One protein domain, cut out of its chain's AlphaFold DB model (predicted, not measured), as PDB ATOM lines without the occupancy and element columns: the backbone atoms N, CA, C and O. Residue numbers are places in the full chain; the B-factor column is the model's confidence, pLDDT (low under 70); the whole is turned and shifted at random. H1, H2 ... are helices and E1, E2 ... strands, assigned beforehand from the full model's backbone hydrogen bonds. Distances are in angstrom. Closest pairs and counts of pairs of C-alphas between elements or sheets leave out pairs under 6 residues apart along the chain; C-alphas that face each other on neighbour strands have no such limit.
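Overview. This is residues 9 to 51 of the 351 residues of an uncharacterized protein of Magnetospirillum sp. 64-120 (UniProt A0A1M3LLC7). A small head at one end, made of the short helix H1 with the strand E1 folded back beside it, leads into a long arm that sticks out with residues 35 to 51 and ends in the helix H2. The first printed residues, 9 to 10, close the head by pairing with part of E1, while H2 lies far from both H1 and E1, with an extended stretch of chain between. The printed part has 43 residues, with two named helices and one named strand in the order H1, E1, H2, and its class is mostly helix. The whole is extended, with a radius of gyration of the C-alphas of 17.2 A, and the C-alphas span 53 by 18 by 8 A, the arm making much of the length.

Arrangement. Residues 9 to 10 form a short parallel pairing with residues 27 to 28 of E1, the strand of residues 26 to 28. E1 pairs with no named strand. H1, residues 13 to 21, is joined to E1 by a tight link of 4 residues. H1 and E1 have 4 pairs of C-alphas within 8 A, and their closest C-alphas are those of Met 16 and Phe 26, 6.8 A apart. Their centres are 9.8 A apart. H2, residues 41 to 51, is apart from H1 and also apart from E1. Residues 35 to 51, of which 41 to 51 belong to H2, stand free. In H1 and H2 every O i to N i+4 pair is within hydrogen-bond range.

Along the chain. The printed part begins at Leu 9, and H1 then runs from Val 13, with its C-alpha at (184.427, 79.399, 202.112), to His 21, 12.2 A from first to last C-alpha. E1 runs from Phe 26, with its C-alpha at (183.805, 89.834, 206.212), to Glu 28, 6.6 A from first to last C-alpha. Residues 29 to 40 hold no named element. H2, the longest helix with 11 residues, runs from Glu 41 to Lys 51, 15.3 A from first to last C-alpha. The C-alpha of Lys 51 is at (203.250, 72.425, 169.018).

Size, cuts and confidence. The two C-alphas farthest apart are those of Gly 23 and Lys 51, at 53.2 A. The first and last printed C-alphas, of Leu 9 and Lys 51, are 41.3 A apart. The printed part runs from residue 9 to residue 51 with no cut. The link from E1 to H2 is long, with 12 residues. The mean pLDDT of the printed part is 84.3, and residue 39 alone is under 70.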
ATOM      1  N   LEU A   9     188.871  90.235 204.926       89.69
ATOM      2  CA  LEU A   9     188.837  90.066 203.470       89.69
ATOM      3  C   LEU A   9     189.252  88.627 203.123       89.69
ATOM      4  O   LEU A   9     190.383  88.242 203.412       89.69
ATOM      5  N   THR A  10     188.357  87.819 202.548       86.50
ATOM      6  CA  THR A  10     188.655  86.414 202.205       86.50
ATOM      7  C   THR A  10     187.757  85.888 201.082       86.50
ATOM      8  O   THR A  10     186.615  86.305 200.965       86.50
ATOM      9  N   HIS A  11     188.267  84.956 200.272       86.25
ATOM     10  CA  HIS A  11     187.489  84.168 199.297       86.25
ATOM     11  C   HIS A  11     187.360  82.689 199.737       86.25
ATOM     12  O   HIS A  11     186.759  81.858 199.057       86.25
ATOM     13  N   ASP A  12     187.938  82.325 200.888       85.62
ATOM     14  CA  ASP A  12     187.877  80.964 201.418       85.62
ATOM     15  C   ASP A  12     186.530  80.724 202.118       85.62
ATOM     16  O   ASP A  12     186.189  81.383 203.107       85.62
ATOM     17  N   VAL A  13     185.767  79.753 201.611       85.31
ATOM     18  CA  VAL A  13     184.427  79.399 202.112       85.31
ATOM     19  C   VAL A  13     184.457  78.967 203.583       85.31
ATOM     20  O   VAL A  13     183.537  79.290 204.340       85.31
ATOM     21  N   GLY A  14     185.516  78.288 204.025       87.06
ATOM     22  CA  GLY A  14     185.702  77.888 205.418       87.06
ATOM     23  C   GLY A  14     185.943  79.088 206.334       87.06
ATOM     24  O   GLY A  14     185.340  79.180 207.408       87.06
ATOM     25  N   MET A  15     186.748  80.057 205.892       87.31
ATOM     26  CA  MET A  15     186.992  81.296 206.644       87.31
ATOM     27  C   MET A  15     185.762  82.203 206.695       87.31
ATOM     28  O   MET A  15     185.452  82.732 207.762       87.31
ATOM     29  N   MET A  16     185.009  82.323 205.597       88.62
ATOM     30  CA  MET A  16     183.727  83.044 205.581       88.62
ATOM     31  C   MET A  16     182.719  82.413 206.550       88.62
ATOM     32  O   MET A  16     182.070  83.109 207.333       88.62
ATOM     33  N   THR A  17     182.630  81.080 206.552       86.38
ATOM     34  CA  THR A  17     181.738  80.337 207.457       86.38
ATOM     35  C   THR A  17     182.144  80.524 208.922       86.38
ATOM     36  O   THR A  17     181.289  80.754 209.778       86.38
ATOM     37  N   THR A  18     183.447  80.500 209.210       88.12
ATOM     38  CA  THR A  18     183.993  80.700 210.561       88.12
ATOM     39  C   THR A  18     183.765  82.130 211.054       88.12
ATOM     40  O   THR A  18     183.270  82.325 212.162       88.12
ATOM     41  N   ALA A  19     184.037  83.142 210.224       88.06
ATOM     42  CA  ALA A  19     183.781  84.544 210.557       88.06
ATOM     43  C   ALA A  19     182.297  84.785 210.870       88.06
ATOM     44  O   ALA A  19     181.966  85.423 211.871       88.06
ATOM     45  N   ARG A  20     181.402  84.184 210.077       86.38
ATOM     46  CA  ARG A  20     179.954  84.231 210.311       86.38
ATOM     47  C   ARG A  20     179.554  83.569 211.632       86.38
ATOM     48  O   ARG A  20     178.689  84.098 212.325       86.38
ATOM     49  N   HIS A  21     180.184  82.451 211.994       88.50
ATOM     50  CA  HIS A  21     179.915  81.738 213.246       88.50
ATOM     51  C   HIS A  21     180.285  82.560 214.492       88.50
ATOM     52  O   HIS A  21     179.559  82.529 215.483       88.50
ATOM     53  N   TYR A  22     181.364  83.346 214.424       89.00
ATOM     54  CA  TYR A  22     181.817  84.220 215.514       89.00
ATOM     55  C   TYR A  22     181.292  85.667 215.423       89.00
ATOM     56  O   TYR A  22     181.714  86.520 216.201       89.00
ATOM     57  N   GLY A  23     180.371  85.959 214.495       86.75
ATOM     58  CA  GLY A  23     179.750  87.281 214.356       86.75
ATOM     59  C   GLY A  23     180.683  88.384 213.837       86.75
ATOM     60  O   GLY A  23     180.433  89.560 214.090       86.75
ATOM     61  N   LEU A  24     181.756  88.024 213.128       88.00
ATOM     62  CA  LEU A  24     182.697  88.965 212.518       88.00
ATOM     63  C   LEU A  24     182.227  89.370 211.113       88.00
ATOM     64  O   LEU A  24     181.763  88.531 210.338       88.00
ATOM     65  N   SER A  25     182.381  90.649 210.758       86.50
ATOM     66  CA  SER A  25     182.129  91.125 209.395       86.50
ATOM     67  C   SER A  25     183.244  90.674 208.452       86.50
ATOM     68  O   SER A  25     184.431  90.767 208.776       86.50
ATOM     69  N   PHE A  26     182.868  90.203 207.266       88.38
ATOM     70  CA  PHE A  26     183.805  89.834 206.212       88.38
ATOM     71  C   PHE A  26     183.374  90.425 204.868       88.38
ATOM     72  O   PHE A  26     182.203  90.748 204.666       88.38
ATOM     73  N   VAL A  27     184.339  90.582 203.970       89.75
ATOM     74  CA  VAL A  27     184.158  91.020 202.587       89.75
ATOM     75  C   VAL A  27     184.710  89.914 201.696       89.75
ATOM     76  O   VAL A  27     185.855  89.492 201.872       89.75
ATOM     77  N   GLU A  28     183.886  89.424 200.774       87.31
ATOM     78  CA  GLU A  28     184.321  88.463 199.761       87.31
ATOM     79  C   GLU A  28     185.171  89.181 198.708       87.31
ATOM     80  O   GLU A  28     184.855  90.300 198.297       87.31
ATOM     81  N   ILE A  29     186.281  88.565 198.308       87.50
ATOM     82  CA  ILE A  29     187.145  89.127 197.267       87.50
ATOM     83  C   ILE A  29     186.395  89.034 195.927       87.50
ATOM     84  O   ILE A  29     185.950  87.939 195.588       87.50
ATOM     85  N   PRO A  30     186.264  90.126 195.149       85.88
ATOM     86  CA  PRO A  30     185.647  90.067 193.828       85.88
ATOM     87  C   PRO A  30     186.345  89.040 192.932       85.88
ATOM     88  O   PRO A  30     187.574  88.997 192.871       85.88
ATOM     89  N   SER A  31     185.573  88.239 192.202       76.75
ATOM     90  CA  SER A  31     186.085  87.189 191.308       76.75
ATOM     91  C   SER A  31     187.064  87.712 190.250       76.75
ATOM     92  O   SER A  31     187.984  87.011 189.849       76.75
ATOM     93  N   ASP A  32     186.923  88.969 189.848       80.88
ATOM     94  CA  ASP A  32     187.746  89.675 188.863       80.88
ATOM     95  C   ASP A  32     189.120  90.105 189.421       80.88
ATOM     96  O   ASP A  32     189.982  90.559 188.670       80.88
ATOM     97  N   TRP A  33     189.347  89.947 190.732       83.88
ATOM     98  CA  TRP A  33     190.667  90.071 191.366       83.88
ATOM     99  C   TRP A  33     191.417  88.739 191.421       83.88
ATOM    100  O   TRP A  33     192.603  88.718 191.759       83.88
ATOM    101  N   LEU A  34     190.746  87.626 191.116       78.19
ATOM    102  CA  LEU A  34     191.393  86.329 191.038       78.19
ATOM    103  C   LEU A  34     192.171  86.230 189.729       78.19
ATOM    104  O   LEU A  34     191.679  86.571 188.653       78.19
ATOM    105  N   LEU A  35     193.399  85.729 189.821       77.62
ATOM    106  CA  LEU A  35     194.140  85.311 188.641       77.62
ATOM    107  C   LEU A  35     193.344  84.228 187.911       77.62
ATOM    108  O   LEU A  35     192.690  83.391 188.540       77.62
ATOM    109  N   SER A  36     193.420  84.229 186.580       76.81
ATOM    110  CA  SER A  36     192.928  83.099 185.799       76.81
ATOM    111  C   SER A  36     193.573  81.811 186.331       76.81
ATOM    112  O   SER A  36     194.750  81.851 186.705       76.81
ATOM    113  N   PRO A  37     192.825  80.697 186.403       72.88
ATOM    114  CA  PRO A  37     193.355  79.443 186.922       72.88
ATOM    115  C   PRO A  37     194.660  79.101 186.200       72.88
ATOM    116  O   PRO A  37     194.732  79.195 184.972       72.88
ATOM    117  N   GLU A  38     195.700  78.770 186.968       71.88
ATOM    118  CA  GLU A  38     196.986  78.395 186.388       71.88
ATOM    119  C   GLU A  38     196.785  77.198 185.447       71.88
ATOM    120  O   GLU A  38     196.054  76.270 185.803       71.88
ATOM    121  N   PRO A  39     197.407  77.205 184.254       69.50
ATOM    122  CA  PRO A  39     197.290  76.095 183.321       69.50
ATOM    123  C   PRO A  39     197.775  74.814 184.002       69.50
ATOM    124  O   PRO A  39     198.920  74.742 184.468       69.50
ATOM    125  N   ASP A  40     196.897  73.812 184.048       80.12
ATOM    126  CA  ASP A  40     197.193  72.514 184.646       80.12
ATOM    127  C   ASP A  40     198.349  71.849 183.868       80.12
ATOM    128  O   ASP A  40     198.618  72.149 182.699       80.12
ATOM    129  N   GLU A  41     199.043  70.895 184.486       78.81
ATOM    130  CA  GLU A  41     200.050  70.065 183.810       78.81
ATOM    131  C   GLU A  41     199.477  69.379 182.557       78.81
ATOM    132  O   GLU A  41     200.203  69.086 181.604       78.81
ATOM    133  N   ARG A  42     198.158  69.152 182.527       78.25
ATOM    134  CA  ARG A  42     197.424  68.687 181.345       78.25
ATOM    135  C   ARG A  42     197.403  69.723 180.225       78.25
ATOM    136  O   ARG A  42     197.742  69.371 179.098       78.25
ATOM    137  N   ASP A  43     197.088  70.978 180.526       81.31
ATOM    138  CA  ASP A  43     197.012  72.054 179.531       81.31
ATOM    139  C   ASP A  43     198.389  72.350 178.931       81.31
ATOM    140  O   ASP A  43     198.532  72.507 177.717       81.31
ATOM    141  N   LYS A  44     199.441  72.314 179.760       83.50
ATOM    142  CA  LYS A  44     200.830  72.426 179.285       83.50
ATOM    143  C   LYS A  44     201.209  71.283 178.343       83.50
ATOM    144  O   LYS A  44     201.875  71.520 177.335       83.50
ATOM    145  N   LYS A  45     200.791  70.048 178.650       88.06
ATOM    146  CA  LYS A  45     201.031  68.883 177.784       88.06
ATOM    147  C   LYS A  45     200.260  68.978 176.474       88.06
ATOM    148  O   LYS A  45     200.843  68.689 175.436       88.06
ATOM    149  N   ILE A  46     199.000  69.412 176.505       87.44
ATOM    150  CA  ILE A  46     198.197  69.633 175.293       87.44
ATOM    151  C   ILE A  46     198.894  70.654 174.395       87.44
ATOM    152  O   ILE A  46     199.177  70.342 173.243       87.44
ATOM    153  N   ALA A  47     199.291  71.807 174.937       85.62
ATOM    154  CA  ALA A  47     200.001  72.831 174.173       85.62
ATOM    155  C   ALA A  47     201.350  72.330 173.613       85.62
ATOM    156  O   ALA A  47     201.730  72.667 172.489       85.62
ATOM    157  N   ALA A  48     202.082  71.507 174.373       87.56
ATOM    158  CA  ALA A  48     203.325  70.895 173.906       87.56
ATOM    159  C   ALA A  48     203.083  69.914 172.748       87.56
ATOM    160  O   ALA A  48     203.765  70.006 171.726       87.56
ATOM    161  N   TYR A  49     202.085  69.034 172.868       89.62
ATOM    162  CA  TYR A  49     201.717  68.095 171.810       89.62
ATOM    163  C   TYR A  49     201.175  68.805 170.570       89.62
ATOM    164  O   TYR A  49     201.544  68.447 169.456       89.62
ATOM    165  N   GLU A  50     200.362  69.847 170.725       88.94
ATOM    166  CA  GLU A  50     199.885  70.662 169.602       88.94
ATOM    167  C   GLU A  50     201.046  71.330 168.859       88.94
ATOM    168  O   GLU A  50     201.086  71.335 167.622       88.94
ATOM    169  N   LYS A  51     202.036  71.843 169.598       86.44
ATOM    170  CA  LYS A  51     203.250  72.425 169.018       86.44
ATOM    171  C   LYS A  51     204.088  71.377 168.288       86.44
ATOM    172  O   LYS A  51     204.572  71.651 167.189       86.44
TER     173      LYS A  51